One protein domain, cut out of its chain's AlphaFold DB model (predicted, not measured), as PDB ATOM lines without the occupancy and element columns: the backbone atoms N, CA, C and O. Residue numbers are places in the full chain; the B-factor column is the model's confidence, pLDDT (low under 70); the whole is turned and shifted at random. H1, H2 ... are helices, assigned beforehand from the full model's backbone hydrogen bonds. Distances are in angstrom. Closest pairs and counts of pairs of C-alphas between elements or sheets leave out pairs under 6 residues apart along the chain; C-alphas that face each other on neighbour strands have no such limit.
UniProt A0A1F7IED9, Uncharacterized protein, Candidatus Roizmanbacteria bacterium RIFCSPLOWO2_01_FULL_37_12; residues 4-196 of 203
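This is residues 4 to 196 of the 203 residues of an uncharacterized protein of Candidatus Roizmanbacteria bacterium RIFCSPLOWO2_01_FULL_37_12 (UniProt A0A1F7IED9). A long helix, H7, has H5 and H6 end to end along it, and H3 packs on these from their other side, a bundle of four helices side by side. H4 and H8 slant along one side of it, H2 packs on H5 and H7, and H1 crosses H3, its first residues reaching outward. The printed part has 193 residues with eight named helices, H1 to H8, and no named strand: all helix, part aligned, part crossed. It is compact, with a radius of gyration of the C-alphas of 18.2 A and spans of 55 by 47 by 35 A.

H7, residues 135 to 167, is the hub, touching five helices. With H6, residues 111 to 126, it forms a hairpin at a shallow tilt of 20 degrees; the closest C-alphas, of Pro 112 and Leu 151, are 5.6 A apart. H5, residues 99 to 108, touches H7 with C-alphas Thr 105 and Ala 162 closest, 5.0 A. H3, residues 41 to 61, touches H5, C-alphas Ala 44 and Ser 107 closest at 5.7 A. H4, residues 68 to 91, and H8, residues 171 to 194, only just touch, with 3 pairs of C-alphas within 8 A. H1, residues 4 to 26, is about perpendicular to H3 at 76 degrees. H2, residues 28 to 35, touches H7, C-alphas Arg 33 and Phe 165 closest at 6.1 A. Every O i to N i+4 pair is within hydrogen-bond range in H1 to H7, and 18 of 20 in H8.

H7 measures 47.9 A, H8 34.4 A, H1 and H4 33.8 A each, and H3 30.5 A. H1 begins at C-alpha 4 (-25.364, 15.253, 115.584); H8 ends at C-alpha 194 (-62.315, -3.614, 92.762).

The C-alphas farthest apart, of Lys 4 and Tyr 133, are 58.4 A apart. The printed part has no cut and no long link. Residues 94 and 128 to 131 have pLDDT under 70.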
ATOM      1  N   LYS A   4     -25.664  16.185 114.485       91.12
ATOM      2  CA  LYS A   4     -25.364  15.253 115.584       91.12
ATOM      3  C   LYS A   4     -26.584  14.981 116.472       91.12
ATOM      4  O   LYS A   4     -26.848  13.831 116.812       91.12
ATOM      5  N   ASN A   5     -27.363  16.016 116.790       91.00
ATOM      6  CA  ASN A   5     -28.565  15.888 117.615       91.00
ATOM      7  C   ASN A   5     -29.684  15.154 116.865       91.00
ATOM      8  O   ASN A   5     -30.417  14.374 117.467       91.00
ATOM      9  N   ALA A   6     -29.791  15.350 115.547       89.69
ATOM     10  CA  ALA A   6     -30.748  14.616 114.722       89.69
ATOM     11  C   ALA A   6     -30.449  13.106 114.702       89.69
ATOM     12  O   ALA A   6     -31.359  12.303 114.906       89.69
ATOM     13  N   ILE A   7     -29.177  12.721 114.535       91.12
ATOM     14  CA  ILE A   7     -28.754  11.311 114.579       91.12
ATOM     15  C   ILE A   7     -29.016  10.704 115.958       91.12
ATOM     16  O   ILE A   7     -29.596   9.623 116.049       91.12
ATOM     17  N   ALA A   8     -28.627  11.400 117.031       93.06
ATOM     18  CA  ALA A   8     -28.838  10.917 118.393       93.06
ATOM     19  C   ALA A   8     -30.329  10.681 118.689       93.06
ATOM     20  O   ALA A   8     -30.694   9.633 119.226       93.06
ATOM     21  N   ASN A   9     -31.198  11.606 118.267       92.31
ATOM     22  CA  ASN A   9     -32.645  11.461 118.406       92.31
ATOM     23  C   ASN A   9     -33.178  10.271 117.601       92.31
ATOM     24  O   ASN A   9     -33.950   9.480 118.136       92.31
ATOM     25  N   LEU A  10     -32.741  10.095 116.349       93.12
ATOM     26  CA  LEU A  10     -33.179   8.979 115.511       93.12
ATOM     27  C   LEU A  10     -32.774   7.619 116.105       93.12
ATOM     28  O   LEU A  10     -33.579   6.685 116.121       93.12
ATOM     29  N   LEU A  11     -31.550   7.509 116.627       94.81
ATOM     30  CA  LEU A  11     -31.069   6.299 117.297       94.81
ATOM     31  C   LEU A  11     -31.869   6.013 118.570       94.81
ATOM     32  O   LEU A  11     -32.323   4.887 118.768       94.81
ATOM     33  N   ALA A  12     -32.113   7.033 119.397       94.44
ATOM     34  CA  ALA A  12     -32.938   6.893 120.592       94.44
ATOM     35  C   ALA A  12     -34.366   6.436 120.244       94.44
ATOM     36  O   ALA A  12     -34.860   5.464 120.823       94.44
ATOM     37  N   SER A  13     -35.008   7.063 119.251       94.81
ATOM     38  CA  SER A  13     -36.328   6.658 118.759       94.81
ATOM     39  C   SER A  13     -36.330   5.226 118.227       94.81
ATOM     40  O   SER A  13     -37.295   4.505 118.461       94.81
ATOM     41  N   SER A  14     -35.251   4.786 117.574       95.56
ATOM     42  CA  SER A  14     -35.106   3.412 117.069       95.56
ATOM     43  C   SER A  14     -35.040   2.387 118.201       95.56
ATOM     44  O   SER A  14     -35.735   1.371 118.162       95.56
ATOM     45  N   VAL A  15     -34.275   2.675 119.257       96.75
ATOM     46  CA  VAL A  15     -34.204   1.817 120.449       96.75
ATOM     47  C   VAL A  15     -35.562   1.751 121.152       96.75
ATOM     48  O   VAL A  15     -36.028   0.664 121.503       96.75
ATOM     49  N   PHE A  16     -36.241   2.891 121.326       95.56
ATOM     50  CA  PHE A  16     -37.580   2.914 121.921       95.56
ATOM     51  C   PHE A  16     -38.612   2.186 121.062       95.56
ATOM     52  O   PHE A  16     -39.441   1.461 121.608       95.56
ATOM     53  N   PHE A  17     -38.541   2.336 119.742       96.31
ATOM     54  CA  PHE A  17     -39.390   1.638 118.787       96.31
ATOM     55  C   PHE A  17     -39.260   0.115 118.919       96.31
ATOM     56  O   PHE A  17     -40.263  -0.562 119.152       96.31
ATOM     57  N   LEU A  18     -38.035  -0.421 118.874       96.69
ATOM     58  CA  LEU A  18     -37.780  -1.860 119.016       96.69
ATOM     59  C   LEU A  18     -38.243  -2.393 120.375       96.69
ATOM     60  O   LEU A  18     -38.937  -3.411 120.451       96.69
ATOM     61  N   ARG A  19     -37.927  -1.668 121.455       97.19
ATOM     62  CA  ARG A  19     -38.390  -2.005 122.805       97.19
ATOM     63  C   ARG A  19     -39.916  -2.048 122.877       97.19
ATOM     64  O   ARG A  19     -40.473  -2.969 123.472       97.19
ATOM     65  N   ASN A  20     -40.597  -1.064 122.297       97.25
ATOM     66  CA  ASN A  20     -42.053  -0.989 122.322       97.25
ATOM     67  C   ASN A  20     -42.696  -2.107 121.499       97.25
ATOM     68  O   ASN A  20     -43.674  -2.674 121.974       97.25
ATOM     69  N   ILE A  21     -42.147  -2.484 120.338       97.06
ATOM     70  CA  ILE A  21     -42.634  -3.650 119.578       97.06
ATOM     71  C   ILE A  21     -42.599  -4.907 120.445       97.06
ATOM     72  O   ILE A  21     -43.611  -5.592 120.574       97.06
ATOM     73  N   PHE A  22     -41.462  -5.179 121.087       97.56
ATOM     74  CA  PHE A  22     -41.324  -6.338 121.964       97.56
ATOM     75  C   PHE A  22     -42.334  -6.284 123.119       97.56
ATOM     76  O   PHE A  22     -43.086  -7.225 123.360       97.56
ATOM     77  N   LEU A  23     -42.433  -5.140 123.801       97.56
ATOM     78  CA  LEU A  23     -43.351  -4.971 124.926       97.56
ATOM     79  C   LEU A  23     -44.834  -4.953 124.524       97.56
ATOM     80  O   LEU A  23     -45.681  -5.173 125.395       97.56
ATOM     81  N   LEU A  24     -45.177  -4.689 123.260       97.38
ATOM     82  CA  LEU A  24     -46.548  -4.798 122.746       97.38
ATOM     83  C   LEU A  24     -47.012  -6.250 122.630       97.38
ATOM     84  O   LEU A  24     -48.213  -6.491 122.727       97.38
ATOM     85  N   ILE A  25     -46.085  -7.195 122.460       96.06
ATOM     86  CA  ILE A  25     -46.387  -8.630 122.433       96.06
ATOM     87  C   ILE A  25     -46.676  -9.116 123.858       96.06
ATOM     88  O   ILE A  25     -47.719  -9.711 124.111       96.06
ATOM     89  N   PHE A  26     -45.796  -8.806 124.817       97.44
ATOM     90  CA  PHE A  26     -45.901  -9.344 126.183       97.44
ATOM     91  C   PHE A  26     -46.802  -8.533 127.123       97.44
ATOM     92  O   PHE A  26     -47.382  -9.078 128.058       97.44
ATOM     93  N   SER A  27     -46.903  -7.216 126.930       97.75
ATOM     94  CA  SER A  27     -47.591  -6.313 127.868       97.75
ATOM     95  C   SER A  27     -48.335  -5.161 127.170       97.75
ATOM     96  O   SER A  27     -48.148  -3.989 127.522       97.75
ATOM     97  N   PRO A  28     -49.225  -5.458 126.198       97.56
ATOM     98  CA  PRO A  28     -49.843  -4.459 125.319       97.56
ATOM     99  C   PRO A  28     -50.519  -3.315 126.079       97.56
ATOM    100  O   PRO A  28     -50.368  -2.152 125.710       97.56
ATOM    101  N   TYR A  29     -51.204  -3.612 127.189       98.00
ATOM    102  CA  TYR A  29     -51.879  -2.601 128.006       98.00
ATOM    103  C   TYR A  29     -50.912  -1.554 128.579       98.00
ATOM    104  O   TYR A  29     -51.121  -0.349 128.410       98.00
ATOM    105  N   ARG A  30     -49.842  -1.998 129.260       97.88
ATOM    106  CA  ARG A  30     -48.861  -1.100 129.896       97.88
ATOM    107  C   ARG A  30     -48.118  -0.289 128.839       97.88
ATOM    108  O   ARG A  30     -47.920   0.911 129.014       97.88
ATOM    109  N   THR A  31     -47.763  -0.938 127.738       98.06
ATOM    110  CA  THR A  31     -47.013  -0.334 126.637       98.06
ATOM    111  C   THR A  31     -47.833   0.729 125.918       98.06
ATOM    112  O   THR A  31     -47.390   1.871 125.835       98.06
ATOM    113  N   MET A  32     -49.074   0.429 125.520       98.00
ATOM    114  CA  MET A  32     -49.953   1.407 124.866       98.00
ATOM    115  C   MET A  32     -50.273   2.610 125.764       98.00
ATOM    116  O   MET A  32     -50.328   3.740 125.280       98.00
ATOM    117  N   ARG A  33     -50.412   2.405 127.083       97.38
ATOM    118  CA  ARG A  33     -50.581   3.504 128.050       97.38
ATOM    119  C   ARG A  33     -49.359   4.420 128.120       97.38
ATOM    120  O   ARG A  33     -49.505   5.621 128.336       97.38
ATOM    121  N   ASN A  34     -48.158   3.856 128.003       97.00
ATOM    122  CA  ASN A  34     -46.921   4.633 127.998       97.00
ATOM    123  C   ASN A  34     -46.752   5.378 126.670       97.00
ATOM    124  O   ASN A  34     -46.456   6.571 126.684       97.00
ATOM    125  N   ILE A  35     -47.024   4.709 125.547       97.00
ATOM    126  CA  ILE A  35     -46.995   5.293 124.202       97.00
ATOM    127  C   ILE A  35     -47.952   6.490 124.116       97.00
ATOM    128  O   ILE A  35     -47.541   7.556 123.673       97.00
ATOM    129  N   SER A  36     -49.184   6.388 124.626       96.62
ATOM    130  CA  SER A  36     -50.154   7.498 124.564       96.62
ATOM    131  C   SER A  36     -49.718   8.771 125.304       96.62
ATOM    132  O   SER A  36     -50.233   9.859 125.038       96.62
ATOM    133  N   ARG A  37     -48.780   8.648 126.251       95.25
ATOM    134  CA  ARG A  37     -48.187   9.773 126.992       95.25
ATOM    135  C   ARG A  37     -46.941  10.336 126.308       95.25
ATOM    136  O   ARG A  37     -46.548  11.457 126.629       95.25
ATOM    137  N   GLY A  38     -46.329   9.565 125.413       91.12
ATOM    138  CA  GLY A  38     -45.151   9.953 124.652       91.12
ATOM    139  C   GLY A  38     -45.436  11.079 123.657       91.12
ATOM    140  O   GLY A  38     -46.579  11.343 123.282       91.12
ATOM    141  N   LYS A  39     -44.368  11.762 123.239       91.69
ATOM    142  CA  LYS A  39     -44.395  12.812 122.204       91.69
ATOM    143  C   LYS A  39     -43.375  12.563 121.090       91.69
ATOM    144  O   LYS A  39     -43.133  13.440 120.268       91.69
ATOM    145  N   ASP A  40     -42.747  11.392 121.098       92.94
ATOM    146  CA  ASP A  40     -41.683  11.053 120.164       92.94
ATOM    147  C   ASP A  40     -42.274  10.590 118.826       92.94
ATOM    148  O   ASP A  40     -42.580   9.413 118.623       92.94
ATOM    149  N   PHE A  41     -42.445  11.544 117.912       93.69
ATOM    150  CA  PHE A  41     -42.905  11.282 116.550       93.69
ATOM    151  C   PHE A  41     -41.885  10.515 115.700       93.69
ATOM    152  O   PHE A  41     -42.274   9.952 114.676       93.69
ATOM    153  N   GLY A  42     -40.616  10.423 116.125       95.38
ATOM    154  CA  GLY A  42     -39.603   9.622 115.435       95.38
ATOM    155  C   GLY A  42     -40.003   8.149 115.349       95.38
ATOM    156  O   GLY A  42     -39.800   7.504 114.327       95.38
ATOM    157  N   GLN A  43     -40.686   7.630 116.373       96.56
ATOM    158  CA  GLN A  43     -41.205   6.258 116.373       96.56
ATOM    159  C   GLN A  43     -42.311   6.047 115.334       96.56
ATOM    160  O   GLN A  43     -42.309   5.032 114.639       96.56
ATOM    161  N   ALA A  44     -43.241   7.001 115.191       96.81
ATOM    162  CA  ALA A  44     -44.253   6.935 114.140       96.81
ATOM    163  C   ALA A  44     -43.577   6.941 112.762       96.81
ATOM    164  O   ALA A  44     -43.853   6.069 111.946       96.81
ATOM    165  N   PHE A  45     -42.623   7.850 112.539       96.81
ATOM    166  CA  PHE A  45     -41.852   7.896 111.297       96.81
ATOM    167  C   PHE A  45     -41.182   6.551 110.968       96.81
ATOM    168  O   PHE A  45     -41.306   6.083 109.839       96.81
ATOM    169  N   LEU A  46     -40.553   5.884 111.941       97.56
ATOM    170  CA  LEU A  46     -39.951   4.557 111.746       97.56
ATOM    171  C   LEU A  46     -40.979   3.479 111.367       97.56
ATOM    172  O   LEU A  46     -40.694   2.630 110.520       97.56
ATOM    173  N   ILE A  47     -42.190   3.523 111.935       97.50
ATOM    174  CA  ILE A  47     -43.288   2.622 111.547       97.50
ATOM    175  C   ILE A  47     -43.679   2.865 110.087       97.50
ATOM    176  O   ILE A  47     -43.724   1.919 109.303       97.50
ATOM    177  N   PHE A  48     -43.917   4.120 109.701       97.25
ATOM    178  CA  PHE A  48     -44.265   4.477 108.322       97.25
ATOM    179  C   PHE A  48     -43.150   4.125 107.335       97.25
ATOM    180  O   PHE A  48     -43.434   3.609 106.257       97.25
ATOM    181  N   LEU A  49     -41.889   4.331 107.718       97.25
ATOM    182  CA  LEU A  49     -40.733   3.912 106.933       97.25
ATOM    183  C   LEU A  49     -40.724   2.391 106.738       97.25
ATOM    184  O   LEU A  49     -40.522   1.923 105.622       97.25
ATOM    185  N   THR A  50     -41.014   1.617 107.786       96.88
ATOM    186  CA  THR A  50     -41.113   0.151 107.703       96.88
ATOM    187  C   THR A  50     -42.239  -0.284 106.759       96.88
ATOM    188  O   THR A  50     -42.040  -1.176 105.937       96.88
ATOM    189  N   VAL A  51     -43.403   0.378 106.810       96.81
ATOM    190  CA  VAL A  51     -44.507   0.144 105.860       96.81
ATOM    191  C   VAL A  51     -44.086   0.465 104.423       96.81
ATOM    192  O   VAL A  51     -44.361  -0.315 103.512       96.81
ATOM    193  N   PHE A  52     -43.391   1.582 104.202       96.50
ATOM    194  CA  PHE A  52     -42.900   1.957 102.877       96.50
ATOM    195  C   PHE A  52     -41.896   0.941 102.321       96.50
ATOM    196  O   PHE A  52     -42.016   0.518 101.169       96.50
ATOM    197  N   LEU A  53     -40.938   0.506 103.145       96.25
ATOM    198  CA  LEU A  53     -39.976  -0.534 102.781       96.25
ATOM    199  C   LEU A  53     -40.679  -1.854 102.454       96.25
ATOM    200  O   LEU A  53     -40.321  -2.506 101.476       96.25
ATOM    201  N   TYR A  54     -41.724  -2.213 103.205       94.75
ATOM    202  CA  TYR A  54     -42.555  -3.368 102.881       94.75
ATOM    203  C   TYR A  54     -43.236  -3.227 101.511       94.75
ATOM    204  O   TYR A  54     -43.193  -4.164 100.717       94.75
ATOM    205  N   PHE A  55     -43.825  -2.072 101.186       93.44
ATOM    206  CA  PHE A  55     -44.433  -1.869  99.867       93.44
ATOM    207  C   PHE A  55     -43.420  -1.964  98.733       93.44
ATOM    208  O   PHE A  55     -43.722  -2.553  97.698       93.44
ATOM    209  N   LYS A  56     -42.210  -1.429  98.928       93.81
ATOM    210  CA  LYS A  56     -41.109  -1.607  97.977       93.81
ATOM    211  C   LYS A  56     -40.770  -3.083  97.803       93.81
ATOM    212  O   LYS A  56     -40.704  -3.545  96.671       93.81
ATOM    213  N   PHE A  57     -40.618  -3.819  98.901       92.31
ATOM    214  CA  PHE A  57     -40.335  -5.251  98.874       92.31
ATOM    215  C   PHE A  57     -41.409  -6.045  98.118       92.31
ATOM    216  O   PHE A  57     -41.080  -6.833  97.238       92.31
ATOM    217  N   VAL A  58     -42.694  -5.800  98.391       90.12
ATOM    218  CA  VAL A  58     -43.791  -6.498  97.702       90.12
ATOM    219  C   VAL A  58     -43.884  -6.131  96.229       90.12
ATOM    220  O   VAL A  58     -44.125  -7.020  95.422       90.12
ATOM    221  N   TYR A  59     -43.644  -4.870  95.871       90.38
ATOM    222  CA  TYR A  59     -43.617  -4.437  94.475       90.38
ATOM    223  C   TYR A  59     -42.533  -5.156  93.656       90.38
ATOM    224  O   TYR A  59     -42.726  -5.397  92.474       90.38
ATOM    225  N   PHE A  60     -41.410  -5.540  94.272       89.75
ATOM    226  CA  PHE A  60     -40.411  -6.386  93.607       89.75
ATOM    227  C   PHE A  60     -40.821  -7.861  93.528       89.75
ATOM    228  O   PHE A  60     -40.388  -8.565  92.623       89.75
ATOM    229  N   LEU A  61     -41.624  -8.348  94.478       87.25
ATOM    230  CA  LEU A  61     -42.077  -9.741  94.517       87.25
ATOM    231  C   LEU A  61     -43.302 -10.021  93.640       87.25
ATOM    232  O   LEU A  61     -43.587 -11.183  93.353       87.25
ATOM    233  N   ARG A  62     -44.084  -8.995  93.297       82.12
ATOM    234  CA  ARG A  62     -45.368  -9.125  92.602       82.12
ATOM    235  C   ARG A  62     -45.431  -8.149  91.440       82.12
ATOM    236  O   ARG A  62     -45.108  -6.981  91.614       82.12
ATOM    237  N   ASP A  63     -45.979  -8.600  90.315       78.81
ATOM    238  CA  ASP A  63     -46.337  -7.738  89.184       78.81
ATOM    239  C   ASP A  63     -47.588  -6.906  89.518       78.81
ATOM    240  O   ASP A  63     -48.696  -7.136  89.017       78.81
ATOM    241  N   ASP A  64     -47.437  -5.974  90.459       78.31
ATOM    242  CA  ASP A  64     -48.506  -5.077  90.869       78.31
ATOM    243  C   ASP A  64     -48.670  -3.929  89.854       78.31
ATOM    244  O   ASP A  64     -47.689  -3.343  89.393       78.31
ATOM    245  N   PRO A  65     -49.920  -3.554  89.521       82.25
ATOM    246  CA  PRO A  65     -50.196  -2.549  88.493       82.25
ATOM    247  C   PRO A  65     -49.803  -1.124  88.909       82.25
ATOM    248  O   PRO A  65     -49.717  -0.239  88.061       82.25
ATOM    249  N   TYR A  66     -49.585  -0.885  90.206       88.25
ATOM    250  CA  TYR A  66     -49.280   0.432  90.757       88.25
ATOM    251  C   TYR A  66     -47.884   0.461  91.393       88.25
ATOM    252  O   TYR A  66     -47.538  -0.452  92.146       88.25
ATOM    253  N   PRO A  67     -47.097   1.532  91.183       92.06
ATOM    254  CA  PRO A  67     -45.829   1.730  91.876       92.06
ATOM    255  C   PRO A  67     -45.995   1.763  93.400       92.06
ATOM    256  O   PRO A  67     -46.928   2.383  93.917       92.06
ATOM    257  N   ALA A  68     -45.010   1.220  94.125       92.06
ATOM    258  CA  ALA A  68     -44.970   1.218  95.594       92.06
ATOM    259  C   ALA A  68     -45.185   2.604  96.241       92.06
ATOM    260  O   ALA A  68     -45.710   2.716  97.345       92.06
ATOM    261  N   THR A  69     -44.772   3.681  95.565       93.94
ATOM    262  CA  THR A  69     -44.963   5.048  96.068       93.94
ATOM    263  C   THR A  69     -46.436   5.455  96.061       93.94
ATOM    264  O   THR A  69     -46.899   6.072  97.017       93.94
ATOM    265  N   ILE A  70     -47.191   5.082  95.021       92.69
ATOM    266  CA  ILE A  70     -48.624   5.392  94.925       92.69
ATOM    267  C   ILE A  70     -49.387   4.597  95.983       92.69
ATOM    268  O   ILE A  70     -50.168   5.179  96.733       92.69
ATOM    269  N   THR A  71     -49.122   3.294  96.109       91.69
ATOM    270  CA  THR A  71     -49.781   2.453  97.123       91.69
ATOM    271  C   THR A  71     -49.494   2.948  98.542       91.69
ATOM    272  O   THR A  71     -50.409   3.015  99.362       91.69
ATOM    273  N   PHE A  72     -48.268   3.401  98.821       94.06
ATOM    274  CA  PHE A  72     -47.925   4.019 100.101       94.06
ATOM    275  C   PHE A  72     -48.668   5.339 100.361       94.06
ATOM    276  O   PHE A  72     -49.120   5.572 101.481       94.06
ATOM    277  N   LEU A  73     -48.855   6.191  99.347       94.81
ATOM    278  CA  LEU A  73     -49.654   7.414  99.489       94.81
ATOM    279  C   LEU A  73     -51.125   7.100  99.777       94.81
ATOM    280  O   LEU A  73     -51.711   7.714 100.670       94.81
ATOM    281  N   VAL A  74     -51.713   6.114  99.089       92.75
ATOM    282  CA  VAL A  74     -53.081   5.665  99.399       92.75
ATOM    283  C   VAL A  74     -53.151   5.103 100.820       92.75
ATOM    284  O   VAL A  74     -54.095   5.408 101.544       92.75
ATOM    285  N   PHE A  75     -52.140   4.349 101.261       94.50
ATOM    286  CA  PHE A  75     -52.039   3.889 102.646       94.50
ATOM    287  C   PHE A  75     -52.018   5.055 103.647       94.50
ATOM    288  O   PHE A  75     -52.765   5.015 104.624       94.50
ATOM    289  N   ILE A  76     -51.223   6.105 103.406       96.19
ATOM    290  CA  ILE A  76     -51.194   7.296 104.269       96.19
ATOM    291  C   ILE A  76     -52.574   7.949 104.320       96.19
ATOM    292  O   ILE A  76     -53.075   8.214 105.411       96.19
ATOM    293  N   LEU A  77     -53.209   8.181 103.166       94.38
ATOM    294  CA  LEU A  77     -54.557   8.751 103.113       94.38
ATOM    295  C   LEU A  77     -55.540   7.900 103.915       94.38
ATOM    296  O   LEU A  77     -56.317   8.423 104.706       94.38
ATOM    297  N   HIS A  78     -55.467   6.582 103.764       92.50
ATOM    298  CA  HIS A  78     -56.347   5.659 104.453       92.50
ATOM    299  C   HIS A  78     -56.129   5.637 105.976       92.50
ATOM    300  O   HIS A  78     -57.087   5.640 106.756       92.50
ATOM    301  N   PHE A  79     -54.870   5.689 106.412       95.38
ATOM    302  CA  PHE A  79     -54.511   5.851 107.815       95.38
ATOM    303  C   PHE A  79     -55.043   7.175 108.380       95.38
ATOM    304  O   PHE A  79     -55.648   7.188 109.453       95.38
ATOM    305  N   LEU A  80     -54.877   8.278 107.642       95.81
ATOM    306  CA  LEU A  80     -55.390   9.593 108.027       95.81
ATOM    307  C   LEU A  80     -56.919   9.603 108.109       95.81
ATOM    308  O   LEU A  80     -57.447  10.123 109.086       95.81
ATOM    309  N   PHE A  81     -57.630   8.988 107.158       94.81
ATOM    310  CA  PHE A  81     -59.089   8.851 107.211       94.81
ATOM    311  C   PHE A  81     -59.546   8.059 108.433       94.81
ATOM    312  O   PHE A  81     -60.451   8.491 109.142       94.81
ATOM    313  N   THR A  82     -58.889   6.936 108.725       94.94
ATOM    314  CA  THR A  82     -59.201   6.119 109.904       94.94
ATOM    315  C   THR A  82     -58.968   6.898 111.195       94.94
ATOM    316  O   THR A  82     -59.832   6.930 112.072       94.94
ATOM    317  N   MET A  83     -57.833   7.592 111.306       95.62
ATOM    318  CA  MET A  83     -57.574   8.464 112.448       95.62
ATOM    319  C   MET A  83     -58.594   9.596 112.550       95.62
ATOM    320  O   MET A  83     -59.088   9.848 113.643       95.62
ATOM    321  N   ALA A  84     -58.919  10.266 111.443       95.38
ATOM    322  CA  ALA A  84     -59.870  11.372 111.410       95.38
ATOM    323  C   ALA A  84     -61.266  10.920 111.851       95.38
ATOM    324  O   ALA A  84     -61.878  11.588 112.682       95.38
ATOM    325  N   PHE A  85     -61.726   9.756 111.378       95.62
ATOM    326  CA  PHE A  85     -62.988   9.143 111.789       95.62
ATOM    327  C   PHE A  85     -63.057   8.980 113.312       95.62
ATOM    328  O   PHE A  85     -63.968   9.490 113.968       95.62
ATOM    329  N   PHE A  86     -62.055   8.322 113.899       95.69
ATOM    330  CA  PHE A  86     -62.029   8.073 115.339       95.69
ATOM    331  C   PHE A  86     -61.755   9.328 116.170       95.69
ATOM    332  O   PHE A  86     -62.267   9.449 117.282       95.69
ATOM    333  N   TYR A  87     -60.961  10.263 115.652       95.12
ATOM    334  CA  TYR A  87     -60.675  11.532 116.309       95.12
ATOM    335  C   TYR A  87     -61.931  12.404 116.382       95.12
ATOM    336  O   TYR A  87     -62.265  12.894 117.460       95.12
ATOM    337  N   PHE A  88     -62.656  12.546 115.269       93.69
ATOM    338  CA  PHE A  88     -63.879  13.343 115.197       93.69
ATOM    339  C   PHE A  88     -64.969  12.758 116.096       93.69
ATOM    340  O   PHE A  88     -65.434  13.424 117.019       93.69
ATOM    341  N   LEU A  89     -65.314  11.482 115.904       92.06
ATOM    342  CA  LEU A  89     -66.376  10.835 116.678       92.06
ATOM    343  C   LEU A  89     -66.004  10.645 118.152       92.06
ATOM    344  O   LEU A  89     -66.858  10.749 119.030       92.06
ATOM    345  N   GLY A  90     -64.724  10.409 118.447       90.56
ATOM    346  CA  GLY A  90     -64.231  10.371 119.820       90.56
ATOM    347  C   GLY A  90     -64.281  11.740 120.507       90.56
ATOM    348  O   GLY A  90     -64.528  11.807 121.711       90.56
ATOM    349  N   GLY A  91     -64.077  12.822 119.747       87.56
ATOM    350  CA  GLY A  91     -64.091  14.205 120.228       87.56
ATOM    351  C   GLY A  91     -65.480  14.708 120.622       87.56
ATOM    352  O   GLY A  91     -65.591  15.471 121.580       87.56
ATOM    353  N   VAL A  92     -66.541  14.206 119.976       87.44
ATOM    354  CA  VAL A  92     -67.948  14.525 120.310       87.44
ATOM    355  C   VAL A  92     -68.274  14.227 121.782       87.44
ATOM    356  O   VAL A  92     -69.133  14.861 122.384       87.44
ATOM    357  N   SER A  93     -67.544  13.311 122.419       79.44
ATOM    358  CA  SER A  93     -67.758  12.916 123.813       79.44
ATOM    359  C   SER A  93     -67.106  13.851 124.862       79.44
ATOM    360  O   SER A  93     -66.833  13.395 125.976       79.44
ATOM    361  N   ASN A  94     -66.850  15.129 124.544       67.19
ATOM    362  CA  ASN A  94     -66.316  16.179 125.441       67.19
ATOM    363  C   ASN A  94     -64.940  15.910 126.090       67.19
ATOM    364  O   ASN A  94     -64.539  16.599 127.032       67.19
ATOM    365  N   ASN A  95     -64.164  14.957 125.572       74.44
ATOM    366  CA  ASN A  95     -62.807  14.703 126.048       74.44
ATOM    367  C   ASN A  95     -61.781  15.439 125.179       74.44
ATOM    368  O   ASN A  95     -61.743  15.269 123.964       74.44
ATOM    369  N   LYS A  96     -60.885  16.214 125.806       87.44
ATOM    370  CA  LYS A  96     -59.742  16.833 125.112       87.44
ATOM    371  C   LYS A  96     -58.750  15.747 124.676       87.44
ATOM    372  O   LYS A  96     -57.954  15.267 125.490       87.44
ATOM    373  N   ILE A  97     -58.808  15.353 123.405       92.12
ATOM    374  CA  ILE A  97     -57.901  14.368 122.803       92.12
ATOM    375  C   ILE A  97     -56.546  15.031 122.536       92.12
ATOM    376  O   ILE A  97     -56.463  16.091 121.918       92.12
ATOM    377  N   LYS A  98     -55.455  14.400 122.984       93.56
ATOM    378  CA  LYS A  98     -54.094  14.852 122.662       93.56
ATOM    379  C   LYS A  98     -53.664  14.254 121.323       93.56
ATOM    380  O   LYS A  98     -53.344  13.068 121.269       93.56
ATOM    381  N   ILE A  99     -53.601  15.082 120.280       93.69
ATOM    382  CA  ILE A  99     -53.240  14.665 118.912       93.69
ATOM    383  C   ILE A  99     -51.922  13.860 118.857       93.69
ATOM    384  O   ILE A  99     -51.942  12.782 118.266       93.69
ATOM    385  N   PRO A 100     -50.808  14.266 119.508       94.88
ATOM    386  CA  PRO A 100     -49.554  13.506 119.433       94.88
ATOM    387  C   PRO A 100     -49.678  12.066 119.936       94.88
ATOM    388  O   PRO A 100     -49.257  11.129 119.263       94.88
ATOM    389  N   GLY A 101     -50.311  11.887 121.099       94.44
ATOM    390  CA  GLY A 101     -50.535  10.565 121.681       94.44
ATOM    391  C   GLY A 101     -51.485   9.722 120.834       94.44
ATOM    392  O   GLY A 101     -51.278   8.521 120.713       94.44
ATOM    393  N   PHE A 102     -52.484  10.354 120.209       95.75
ATOM    394  CA  PHE A 102     -53.423   9.698 119.302       95.75
ATOM    395  C   PHE A 102     -52.733   9.170 118.038       95.75
ATOM    396  O   PHE A 102     -52.865   7.991 117.731       95.75
ATOM    397  N   ILE A 103     -51.940  10.006 117.357       96.94
ATOM    398  CA  ILE A 103     -51.176   9.603 116.167       96.94
ATOM    399  C   ILE A 103     -50.215   8.467 116.510       96.94
ATOM    400  O   ILE A 103     -50.132   7.478 115.780       96.94
ATOM    401  N   LEU A 104     -49.501   8.590 117.630       97.31
ATOM    402  CA  LEU A 104     -48.512   7.602 118.023       97.31
ATOM    403  C   LEU A 104     -49.170   6.254 118.343       97.31
ATOM    404  O   LEU A 104     -48.745   5.237 117.799       97.31
ATOM    405  N   THR A 105     -50.233   6.224 119.156       97.38
ATOM    406  CA  THR A 105     -50.911   4.958 119.476       97.38
ATOM    407  C   THR A 105     -51.520   4.300 118.246       97.38
ATOM    408  O   THR A 105     -51.356   3.093 118.098       97.38
ATOM    409  N   PHE A 106     -52.146   5.062 117.343       97.38
ATOM    410  CA  PHE A 106     -52.661   4.530 116.075       97.38
ATOM    411  C   PHE A 106     -51.554   4.037 115.143       97.38
ATOM    412  O   PHE A 106     -51.711   3.011 114.493       97.38
ATOM    413  N   SER A 107     -50.396   4.697 115.109       97.81
ATOM    414  CA  SER A 107     -49.255   4.197 114.328       97.81
ATOM    415  C   SER A 107     -48.835   2.809 114.826       97.81
ATOM    416  O   SER A 107     -48.629   1.893 114.035       97.81
ATOM    417  N   TYR A 108     -48.795   2.598 116.144       98.00
ATOM    418  CA  TYR A 108     -48.450   1.297 116.724       98.00
ATOM    419  C   TYR A 108     -49.492   0.193 116.480       98.00
ATOM    420  O   TYR A 108     -49.136  -0.985 116.536       98.00
ATOM    421  N   THR A 109     -50.744   0.516 116.131       97.62
ATOM    422  CA  THR A 109     -51.723  -0.516 115.735       97.62
ATOM    423  C   THR A 109     -51.417  -1.133 114.367       97.62
ATOM    424  O   THR A 109     -52.018  -2.145 114.014       97.62
ATOM    425  N   LEU A 110     -50.486  -0.557 113.596       97.12
ATOM    426  CA  LEU A 110     -50.028  -1.102 112.314       97.12
ATOM    427  C   LEU A 110     -49.093  -2.310 112.485       97.12
ATOM    428  O   LEU A 110     -48.940  -3.098 111.554       97.12
ATOM    429  N   ILE A 111     -48.487  -2.487 113.664       97.50
ATOM    430  CA  ILE A 111     -47.475  -3.524 113.912       97.50
ATOM    431  C   ILE A 111     -47.995  -4.951 113.662       97.50
ATOM    432  O   ILE A 111     -47.349  -5.670 112.898       97.50
ATOM    433  N   PRO A 112     -49.158  -5.388 114.191       96.88
ATOM    434  CA  PRO A 112     -49.675  -6.733 113.910       96.88
ATOM    435  C   PRO A 112     -49.916  -6.967 112.416       96.88
ATOM    436  O   PRO A 112     -49.719  -8.063 111.903       96.88
ATOM    437  N   THR A 113     -50.316  -5.915 111.700       95.19
ATOM    438  CA  THR A 113     -50.558  -5.967 110.255       95.19
ATOM    439  C   THR A 113     -49.263  -6.066 109.464       95.19
ATOM    440  O   THR A 113     -49.191  -6.870 108.542       95.19
ATOM    441  N   LEU A 114     -48.217  -5.338 109.861       95.69
ATOM    442  CA  LEU A 114     -46.874  -5.504 109.304       95.69
ATOM    443  C   LEU A 114     -46.348  -6.929 109.505       95.69
ATOM    444  O   LEU A 114     -45.853  -7.521 108.550       95.69
ATOM    445  N   PHE A 115     -46.505  -7.506 110.704       96.31
ATOM    446  CA  PHE A 115     -46.127  -8.901 110.954       96.31
ATOM    447  C   PHE A 115     -46.874  -9.868 110.038       96.31
ATOM    448  O   PHE A 115     -46.244 -10.724 109.412       96.31
ATOM    449  N   TRP A 116     -48.193  -9.705 109.912       95.31
ATOM    450  CA  TRP A 116     -49.017 -10.537 109.037       95.31
ATOM    451  C   TRP A 116     -48.555 -10.443 107.579       95.31
ATOM    452  O   TRP A 116     -48.318 -11.450 106.920       95.31
ATOM    453  N   PHE A 117     -48.350  -9.220 107.098       92.38
ATOM    454  CA  PHE A 117     -47.932  -8.932 105.734       92.38
ATOM    455  C   PHE A 117     -46.549  -9.483 105.389       92.38
ATOM    456  O   PHE A 117     -46.397 -10.168 104.378       92.38
ATOM    457  N   VAL A 118     -45.548  -9.236 106.237       93.81
ATOM    458  CA  VAL A 118     -44.195  -9.773 106.052       93.81
ATOM    459  C   VAL A 118     -44.228 -11.298 106.063       93.81
ATOM    460  O   VAL A 118     -43.662 -11.924 105.170       93.81
ATOM    461  N   SER A 119     -44.953 -11.898 107.009       93.62
ATOM    462  CA  SER A 119     -45.075 -13.357 107.101       93.62
ATOM    463  C   SER A 119     -45.717 -13.947 105.854       93.62
ATOM    464  O   SER A 119     -45.223 -14.934 105.328       93.62
ATOM    465  N   ASN A 120     -46.763 -13.314 105.324       90.88
ATOM    466  CA  ASN A 120     -47.415 -13.771 104.102       90.88
ATOM    467  C   ASN A 120     -46.533 -13.646 102.869       90.88
ATOM    468  O   ASN A 120     -46.572 -14.524 102.016       90.88
ATOM    469  N   SER A 121     -45.743 -12.580 102.762       90.38
ATOM    470  CA  SER A 121     -44.789 -12.434 101.662       90.38
ATOM    471  C   SER A 121     -43.669 -13.472 101.753       90.38
ATOM    472  O   SER A 121     -43.323 -14.070 100.741       90.38
ATOM    473  N   ILE A 122     -43.165 -13.761 102.958       90.62
ATOM    474  CA  ILE A 122     -42.180 -14.828 103.194       90.62
ATOM    475  C   ILE A 122     -42.781 -16.194 102.845       90.62
ATOM    476  O   ILE A 122     -42.193 -16.945 102.071       90.62
ATOM    477  N   LEU A 123     -43.974 -16.508 103.359       88.19
ATOM    478  CA  LEU A 123     -44.669 -17.758 103.055       88.19
ATOM    479  C   LEU A 123     -44.943 -17.890 101.557       88.19
ATOM    480  O   LEU A 123     -44.700 -18.947 100.999       88.19
ATOM    481  N   TYR A 124     -45.363 -16.822 100.879       84.12
ATOM    482  CA  TYR A 124     -45.579 -16.838  99.433       84.12
ATOM    483  C   TYR A 124     -44.321 -17.230  98.643       84.12
ATOM    484  O   TYR A 124     -44.438 -17.949  97.654       84.12
ATOM    485  N   VAL A 125     -43.138 -16.794  99.091       86.06
ATOM    486  CA  VAL A 125     -41.854 -17.112  98.446       86.06
ATOM    487  C   VAL A 125     -41.385 -18.533  98.771       86.06
ATOM    488  O   VAL A 125     -40.987 -19.260  97.868       86.06
ATOM    489  N   PHE A 126     -41.414 -18.939 100.044       87.31
ATOM    490  CA  PHE A 126     -40.806 -20.205 100.477       87.31
ATOM    491  C   PHE A 126     -41.765 -21.398 100.483       87.31
ATOM    492  O   PHE A 126     -41.348 -22.526 100.234       87.31
ATOM    493  N   ILE A 127     -43.035 -21.176 100.818       83.75
ATOM    494  CA  ILE A 127     -44.047 -22.221 101.015       83.75
ATOM    495  C   ILE A 127     -45.362 -21.725 100.397       83.75
ATOM    496  O   ILE A 127     -46.276 -21.315 101.127       83.75
ATOM    497  N   PRO A 128     -45.477 -21.715  99.052       69.44
ATOM    498  CA  PRO A 128     -46.722 -21.317  98.418       69.44
ATOM    499  C   PRO A 128     -47.852 -22.189  98.984       69.44
ATOM    500  O   PRO A 128     -47.670 -23.402  99.132       69.44
ATOM    501  N   PRO A 129     -48.999 -21.590  99.356       63.84
ATOM    502  CA  PRO A 129     -50.015 -22.269 100.142       63.84
ATOM    503  C   PRO A 129     -50.422 -23.575  99.447       63.84
ATOM    504  O   PRO A 129     -50.867 -23.535  98.293       63.84
ATOM    505  N   PRO A 130     -50.259 -24.733 100.112       61.66
ATOM    506  CA  PRO A 130     -50.569 -26.021  99.525       61.66
ATOM    507  C   PRO A 130     -52.067 -26.077  99.239       61.66
ATOM    508  O   PRO A 130     -52.886 -26.222 100.139       61.66
ATOM    509  N   ARG A 131     -52.439 -26.009  97.960       64.88
ATOM    510  CA  ARG A 131     -53.819 -26.232  97.490       64.88
ATOM    511  C   ARG A 131     -54.167 -27.725  97.414       64.88
ATOM    512  O   ARG A 131     -55.011 -28.122  96.620       64.88
ATOM    513  N   SER A 132     -53.469 -28.563  98.183       77.50
ATOM    514  CA  SER A 132     -53.622 -30.017  98.156       77.50
ATOM    515  C   SER A 132     -54.310 -30.514  99.426       77.50
ATOM    516  O   SER A 132     -54.066 -30.008 100.519       77.50
ATOM    517  N   TYR A 133     -55.122 -31.564  99.298       84.25
ATOM    518  CA  TYR A 133     -55.793 -32.231 100.423       84.25
ATOM    519  C   TYR A 133     -54.863 -33.127 101.266       84.25
ATOM    520  O   TYR A 133     -55.340 -33.923 102.077       84.25
ATOM    521  N   SER A 134     -53.542 -33.009 101.086       91.06
ATOM    522  CA  SER A 134     -52.545 -33.769 101.843       91.06
ATOM    523  C   SER A 134     -52.581 -33.420 103.336       91.06
ATOM    524  O   SER A 134     -53.002 -32.331 103.732       91.06
ATOM    525  N   ILE A 135     -52.109 -34.339 104.185       89.69
ATOM    526  CA  ILE A 135     -52.030 -34.132 105.644       89.69
ATOM    527  C   ILE A 135     -51.193 -32.886 105.972       89.69
ATOM    528  O   ILE A 135     -51.618 -32.052 106.772       89.69
ATOM    529  N   LEU A 136     -50.056 -32.707 105.290       88.12
ATOM    530  CA  LEU A 136     -49.207 -31.520 105.423       88.12
ATOM    531  C   LEU A 136     -49.938 -30.240 104.991       88.12
ATOM    532  O   LEU A 136     -49.843 -29.222 105.675       88.12
ATOM    533  N   GLY A 137     -50.723 -30.295 103.908       86.75
ATOM    534  CA  GLY A 137     -51.512 -29.156 103.435       86.75
ATOM    535  C   GLY A 137     -52.604 -28.717 104.416       86.75
ATOM    536  O   GLY A 137     -52.761 -27.522 104.685       86.75
ATOM    537  N   LYS A 138     -53.307 -29.682 105.023       88.50
ATOM    538  CA  LYS A 138     -54.293 -29.421 106.084       88.50
ATOM    539  C   LYS A 138     -53.627 -28.847 107.334       88.50
ATOM    540  O   LYS A 138     -54.110 -27.850 107.866       88.50
ATOM    541  N   GLY A 139     -52.507 -29.430 107.767       90.25
ATOM    542  CA  GLY A 139     -51.735 -28.943 108.914       90.25
ATOM    543  C   GLY A 139     -51.263 -27.498 108.732       90.25
ATOM    544  O   GLY A 139     -51.491 -26.662 109.605       90.25
ATOM    545  N   PHE A 140     -50.701 -27.176 107.562       89.19
ATOM    546  CA  PHE A 140     -50.305 -25.809 107.220       89.19
ATOM    547  C   PHE A 140     -51.495 -24.844 107.224       89.19
ATOM    548  O   PHE A 140     -51.398 -23.754 107.781       89.19
ATOM    549  N   SER A 141     -52.630 -25.248 106.647       89.38
ATOM    550  CA  SER A 141     -53.845 -24.422 106.619       89.38
ATOM    551  C   SER A 141     -54.348 -24.096 108.025       89.38
ATOM    552  O   SER A 141     -54.640 -22.938 108.311       89.38
ATOM    553  N   ILE A 142     -54.397 -25.089 108.921       91.62
ATOM    554  CA  ILE A 142     -54.791 -24.888 110.323       91.62
ATOM    555  C   ILE A 142     -53.834 -23.903 111.000       91.62
ATOM    556  O   ILE A 142     -54.287 -22.906 111.559       91.62
ATOM    557  N   PHE A 143     -52.521 -24.131 110.890       91.69
ATOM    558  CA  PHE A 143     -51.508 -23.243 111.463       91.69
ATOM    559  C   PHE A 143     -51.647 -21.801 110.953       91.69
ATOM    560  O   PHE A 143     -51.684 -20.859 111.745       91.69
ATOM    561  N   TYR A 144     -51.775 -21.624 109.638       90.94
ATOM    562  CA  TYR A 144     -51.895 -20.317 108.998       90.94
ATOM    563  C   TYR A 144     -53.160 -19.559 109.428       90.94
ATOM    564  O   TYR A 144     -53.111 -18.352 109.691       90.94
ATOM    565  N   ILE A 145     -54.295 -20.258 109.521       91.69
ATOM    566  CA  ILE A 145     -55.562 -19.679 109.978       91.69
ATOM    567  C   ILE A 145     -55.445 -19.265 111.447       91.69
ATOM    568  O   ILE A 145     -55.767 -18.124 111.778       91.69
ATOM    569  N   SER A 146     -54.928 -20.138 112.316       95.88
ATOM    570  CA  SER A 146     -54.708 -19.820 113.731       95.88
ATOM    571  C   SER A 146     -53.769 -18.623 113.909       95.88
ATOM    572  O   SER A 146     -54.071 -17.717 114.686       95.88
ATOM    573  N   TYR A 147     -52.675 -18.569 113.143       94.94
ATOM    574  CA  TYR A 147     -51.750 -17.437 113.124       94.94
ATOM    575  C   TYR A 147     -52.441 -16.129 112.713       94.94
ATOM    576  O   TYR A 147     -52.334 -15.115 113.408       94.94
ATOM    577  N   SER A 148     -53.210 -16.158 111.622       94.31
ATOM    578  CA  SER A 148     -53.932 -14.986 111.113       94.31
ATOM    579  C   SER A 148     -54.986 -14.482 112.102       94.31
ATOM    580  O   SER A 148     -55.065 -13.278 112.346       94.31
ATOM    581  N   ILE A 149     -55.755 -15.385 112.722       96.12
ATOM    582  CA  ILE A 149     -56.739 -15.036 113.759       96.12
ATOM    583  C   ILE A 149     -56.038 -14.432 114.979       96.12
ATOM    584  O   ILE A 149     -56.494 -13.420 115.506       96.12
ATOM    585  N   SER A 150     -54.908 -15.001 115.408       97.31
ATOM    586  CA  SER A 150     -54.130 -14.465 116.529       97.31
ATOM    587  C   SER A 150     -53.669 -13.027 116.266       97.31
ATOM    588  O   SER A 150     -53.835 -12.157 117.124       97.31
ATOM    589  N   LEU A 151     -53.140 -12.738 115.071       96.31
ATOM    590  CA  LEU A 151     -52.725 -11.382 114.696       96.31
ATOM    591  C   LEU A 151     -53.903 -10.415 114.544       96.31
ATOM    592  O   LEU A 151     -53.784  -9.253 114.939       96.31
ATOM    593  N   LEU A 152     -55.040 -10.877 114.022       95.12
ATOM    594  CA  LEU A 152     -56.260 -10.074 113.941       95.12
ATOM    595  C   LEU A 152     -56.763  -9.697 115.339       95.12
ATOM    596  O   LEU A 152     -57.027  -8.525 115.606       95.12
ATOM    597  N   THR A 153     -56.828 -10.658 116.261       96.56
ATOM    598  CA  THR A 153     -57.204 -10.408 117.658       96.56
ATOM    599  C   THR A 153     -56.229  -9.437 118.321       96.56
ATOM    600  O   THR A 153     -56.658  -8.486 118.976       96.56
ATOM    601  N   TRP A 154     -54.920  -9.607 118.104       97.88
ATOM    602  CA  TRP A 154     -53.917  -8.668 118.611       97.88
ATOM    603  C   TRP A 154     -54.137  -7.251 118.066       97.88
ATOM    604  O   TRP A 154     -54.138  -6.292 118.839       97.88
ATOM    605  N   LYS A 155     -54.422  -7.109 116.768       96.19
ATOM    606  CA  LYS A 155     -54.770  -5.825 116.145       96.19
ATOM    607  C   LYS A 155     -55.993  -5.181 116.792       96.19
ATOM    608  O   LYS A 155     -55.928  -4.009 117.159       96.19
ATOM    609  N   LEU A 156     -57.078  -5.933 116.981       96.38
ATOM    610  CA  LEU A 156     -58.301  -5.429 117.613       96.38
ATOM    611  C   LEU A 156     -58.043  -4.957 119.051       96.38
ATOM    612  O   LEU A 156     -58.514  -3.886 119.435       96.38
ATOM    613  N   ILE A 157     -57.233  -5.696 119.819       97.88
ATOM    614  CA  ILE A 157     -56.806  -5.287 121.165       97.88
ATOM    615  C   ILE A 157     -56.028  -3.967 121.101       97.88
ATOM    616  O   ILE A 157     -56.303  -3.059 121.887       97.88
ATOM    617  N   LEU A 158     -55.077  -3.822 120.173       98.19
ATOM    618  CA  LEU A 158     -54.297  -2.590 120.053       98.19
ATOM    619  C   LEU A 158     -55.154  -1.397 119.615       98.19
ATOM    620  O   LEU A 158     -54.992  -0.323 120.188       98.19
ATOM    621  N   ILE A 159     -56.094  -1.569 118.679       97.56
ATOM    622  CA  ILE A 159     -57.050  -0.518 118.281       97.56
ATOM    623  C   ILE A 159     -57.904  -0.096 119.478       97.56
ATOM    624  O   ILE A 159     -58.013   1.095 119.778       97.56
ATOM    625  N   TYR A 160     -58.449  -1.065 120.218       97.88
ATOM    626  CA  TYR A 160     -59.211  -0.793 121.434       97.88
ATOM    627  C   TYR A 160     -58.386   0.009 122.455       97.88
ATOM    628  O   TYR A 160     -58.866   1.005 122.999       97.88
ATOM    629  N   LEU A 161     -57.133  -0.385 122.707       98.19
ATOM    630  CA  LEU A 161     -56.249   0.310 123.646       98.19
ATOM    631  C   LEU A 161     -55.837   1.699 123.146       98.19
ATOM    632  O   LEU A 161     -55.783   2.634 123.948       98.19
ATOM    633  N   ALA A 162     -55.577   1.854 121.846       97.38
ATOM    634  CA  ALA A 162     -55.266   3.138 121.225       97.38
ATOM    635  C   ALA A 162     -56.411   4.130 121.440       97.38
ATOM    636  O   ALA A 162     -56.181   5.238 121.927       97.38
ATOM    637  N   LEU A 163     -57.648   3.697 121.180       96.81
ATOM    638  CA  LEU A 163     -58.845   4.483 121.447       96.81
ATOM    639  C   LEU A 163     -58.981   4.778 122.939       96.81
ATOM    640  O   LEU A 163     -59.030   5.941 123.326       96.81
ATOM    641  N   ARG A 164     -58.956   3.752 123.797       96.19
ATOM    642  CA  ARG A 164     -59.127   3.909 125.246       96.19
ATOM    643  C   ARG A 164     -58.159   4.921 125.846       96.19
ATOM    644  O   ARG A 164     -58.580   5.760 126.638       96.19
ATOM    645  N   PHE A 165     -56.873   4.851 125.517       96.12
ATOM    646  CA  PHE A 165     -55.889   5.731 126.143       96.12
ATOM    647  C   PHE A 165     -55.848   7.132 125.541       96.12
ATOM    648  O   PHE A 165     -55.540   8.075 126.273       96.12
ATOM    649  N   SER A 166     -56.180   7.286 124.260       94.56
ATOM    650  CA  SER A 166     -56.126   8.591 123.600       94.56
ATOM    651  C   SER A 166     -57.424   9.389 123.759       94.56
ATOM    652  O   SER A 166     -57.361  10.606 123.931       94.56
ATOM    653  N   THR A 167     -58.590   8.729 123.786       94.31
ATOM    654  CA  THR A 167     -59.909   9.381 123.933       94.31
ATOM    655  C   THR A 167     -60.512   9.257 125.332       94.31
ATOM    656  O   THR A 167     -61.435  10.001 125.659       94.31
ATOM    657  N   LYS A 168     -59.998   8.350 126.179       94.19
ATOM    658  CA  LYS A 168     -60.515   8.055 127.533       94.19
ATOM    659  C   LYS A 168     -61.979   7.601 127.562       94.19
ATOM    660  O   LYS A 168     -62.650   7.736 128.583       94.19
ATOM    661  N   LEU A 169     -62.483   7.072 126.451       94.25
ATOM    662  CA  LEU A 169     -63.839   6.543 126.370       94.25
ATOM    663  C   LEU A 169     -63.996   5.246 127.176       94.25
ATOM    664  O   LEU A 169     -63.050   4.474 127.358       94.25
ATOM    665  N   GLY A 170     -65.223   4.998 127.637       94.56
ATOM    666  CA  GLY A 170     -65.614   3.720 128.228       94.56
ATOM    667  C   GLY A 170     -65.700   2.599 127.188       94.56
ATOM    668  O   GLY A 170     -65.810   2.853 125.988       94.56
ATOM    669  N   PHE A 171     -65.693   1.350 127.659       96.06
ATOM    670  CA  PHE A 171     -65.683   0.151 126.814       96.06
ATOM    671  C   PHE A 171     -66.814   0.133 125.771       96.06
ATOM    672  O   PHE A 171     -66.530   0.051 124.578       96.06
ATOM    673  N   TYR A 172     -68.072   0.296 126.194       96.31
ATOM    674  CA  TYR A 172     -69.231   0.229 125.293       96.31
ATOM    675  C   TYR A 172     -69.207   1.296 124.193       96.31
ATOM    676  O   TYR A 172     -69.545   1.008 123.050       96.31
ATOM    677  N   ARG A 173     -68.743   2.513 124.510       95.38
ATOM    678  CA  ARG A 173     -68.601   3.584 123.511       95.38
ATOM    679  C   ARG A 173     -67.541   3.235 122.471       95.38
ATOM    680  O   ARG A 173     -67.762   3.463 121.290       95.38
ATOM    681  N   ILE A 174     -66.417   2.652 122.890       96.38
ATOM    682  CA  ILE A 174     -65.375   2.200 121.958       96.38
ATOM    683  C   ILE A 174     -65.908   1.079 121.061       96.38
ATOM    684  O   ILE A 174     -65.687   1.126 119.856       96.38
ATOM    685  N   MET A 175     -66.651   0.117 121.616       96.88
ATOM    686  CA  MET A 175     -67.275  -0.948 120.821       96.88
ATOM    687  C   MET A 175     -68.258  -0.398 119.792       96.88
ATOM    688  O   MET A 175     -68.181  -0.775 118.626       96.88
ATOM    689  N   TYR A 176     -69.100   0.557 120.184       96.06
ATOM    690  CA  TYR A 176     -69.991   1.248 119.257       96.06
ATOM    691  C   TYR A 176     -69.223   1.948 118.123       96.06
ATOM    692  O   TYR A 176     -69.554   1.766 116.954       96.06
ATOM    693  N   LEU A 177     -68.149   2.682 118.443       95.75
ATOM    694  CA  LEU A 177     -67.310   3.342 117.436       95.75
ATOM    695  C   LEU A 177     -66.631   2.348 116.487       95.75
ATOM    696  O   LEU A 177     -66.523   2.628 115.298       95.75
ATOM    697  N   MET A 178     -66.178   1.195 116.987       95.94
ATOM    698  CA  MET A 178     -65.578   0.151 116.151       95.94
ATOM    699  C   MET A 178     -66.606  -0.480 115.204       95.94
ATOM    700  O   MET A 178     -66.295  -0.688 114.036       95.94
ATOM    701  N   ILE A 179     -67.834  -0.735 115.668       96.00
ATOM    702  CA  ILE A 179     -68.920  -1.246 114.816       96.00
ATOM    703  C   ILE A 179     -69.283  -0.219 113.735       96.00
ATOM    704  O   ILE A 179     -69.387  -0.570 112.560       96.00
ATOM    705  N   LEU A 180     -69.416   1.056 114.111       95.88
ATOM    706  CA  LEU A 180     -69.706   2.135 113.168       95.88
ATOM    707  C   LEU A 180     -68.586   2.299 112.129       95.88
ATOM    708  O   LEU A 180     -68.866   2.498 110.949       95.88
ATOM    709  N   PHE A 181     -67.324   2.164 112.556       95.31
ATOM    710  CA  PHE A 181     -66.180   2.159 111.649       95.31
ATOM    711  C   PHE A 181     -66.275   1.016 110.638       95.31
ATOM    712  O   PHE A 181     -66.114   1.263 109.448       95.31
ATOM    713  N   LEU A 182     -66.581  -0.210 111.079       93.25
ATOM    714  CA  LEU A 182     -66.704  -1.368 110.189       93.25
ATOM    715  C   LEU A 182     -67.807  -1.186 109.143       93.25
ATOM    716  O   LEU A 182     -67.595  -1.520 107.980       93.25
ATOM    717  N   LEU A 183     -68.951  -0.615 109.531       94.81
ATOM    718  CA  LEU A 183     -70.062  -0.364 108.611       94.81
ATOM    719  C   LEU A 183     -69.651   0.543 107.444       94.81
ATOM    720  O   LEU A 183     -70.049   0.309 106.306       94.81
ATOM    721  N   TRP A 184     -68.832   1.559 107.719       91.62
ATOM    722  CA  TRP A 184     -68.300   2.462 106.698       91.62
ATOM    723  C   TRP A 184     -67.093   1.871 105.951       91.62
ATOM    724  O   TRP A 184     -66.952   2.033 104.738       91.62
ATOM    725  N   PHE A 185     -66.225   1.161 106.669       90.75
ATOM    726  CA  PHE A 185     -64.968   0.643 106.146       90.75
ATOM    727  C   PHE A 185     -65.160  -0.535 105.185       90.75
ATOM    728  O   PHE A 185     -64.440  -0.621 104.192       90.75
ATOM    729  N   ILE A 186     -66.141  -1.416 105.420       90.81
ATOM    730  CA  ILE A 186     -66.392  -2.577 104.553       90.81
ATOM    731  C   ILE A 186     -66.695  -2.139 103.104       90.81
ATOM    732  O   ILE A 186     -65.952  -2.564 102.215       90.81
ATOM    733  N   PRO A 187     -67.671  -1.250 102.823       92.12
ATOM    734  CA  PRO A 187     -67.913  -0.750 101.466       92.12
ATOM    735  C   PRO A 187     -66.675  -0.109 100.827       92.12
ATOM    736  O   PRO A 187     -66.352  -0.380  99.670       92.12
ATOM    737  N   TYR A 188     -65.945   0.699 101.598       90.69
ATOM    738  CA  TYR A 188     -64.717   1.342 101.136       90.69
ATOM    739  C   TYR A 188     -63.628   0.320 100.765       90.69
ATOM    740  O   TYR A 188     -62.953   0.460  99.745       90.69
ATOM    741  N   SER A 189     -63.475  -0.746 101.553       88.94
ATOM    742  CA  SER A 189     -62.508  -1.810 101.280       88.94
ATOM    743  C   SER A 189     -62.843  -2.595 100.006       88.94
ATOM    744  O   SER A 189     -61.945  -2.891  99.217       88.94
ATOM    745  N   VAL A 190     -64.133  -2.854  99.750       90.25
ATOM    746  CA  VAL A 190     -64.610  -3.502  98.517       90.25
ATOM    747  C   VAL A 190     -64.318  -2.624  97.301       90.25
ATOM    748  O   VAL A 190     -63.852  -3.128  96.279       90.25
ATOM    749  N   PHE A 191     -64.520  -1.308  97.422       90.81
ATOM    750  CA  PHE A 191     -64.153  -0.349  96.383       90.81
ATOM    751  C   PHE A 191     -62.653  -0.432  96.060       90.81
ATOM    752  O   PHE A 191     -62.284  -0.667  94.910       90.81
ATOM    753  N   LEU A 192     -61.771  -0.343  97.062       87.94
ATOM    754  CA  LEU A 192     -60.318  -0.446  96.848       87.94
ATOM    755  C   LEU A 192     -59.883  -1.772  96.211       87.94
ATOM    756  O   LEU A 192     -58.949  -1.788  95.400       87.94
ATOM    757  N   PHE A 193     -60.552  -2.868  96.574       87.38
ATOM    758  CA  PHE A 193     -60.313  -4.185  95.994       87.38
ATOM    759  C   PHE A 193     -60.687  -4.222  94.509       87.38
ATOM    760  O   PHE A 193     -59.902  -4.701  93.689       87.38
ATOM    761  N   HIS A 194     -61.846  -3.664  94.146       89.69
ATOM    762  CA  HIS A 194     -62.315  -3.614  92.762       89.69
ATOM    763  C   HIS A 194     -61.352  -2.836  91.851       89.69
ATOM    764  O   HIS A 194     -61.013  -3.304  90.765       89.69
ATOM    765  N   PHE A 195     -60.817  -1.708  92.331       87.88
ATOM    766  CA  PHE A 195     -59.806  -0.919  91.611       87.88
ATOM    767  C   PHE A 195     -58.390  -1.514  91.661       87.88
ATOM    768  O   PHE A 195     -57.456  -0.908  91.144       87.88
ATOM    769  N   LYS A 196     -58.198  -2.692  92.274       84.62
ATOM    770  CA  LYS A 196     -56.898  -3.375  92.421       84.62
ATOM    771  C   LYS A 196     -55.816  -2.530  93.112       84.62
ATOM    772  O   LYS A 196     -54.636  -2.858  93.007       84.62
TER     773      LYS A 196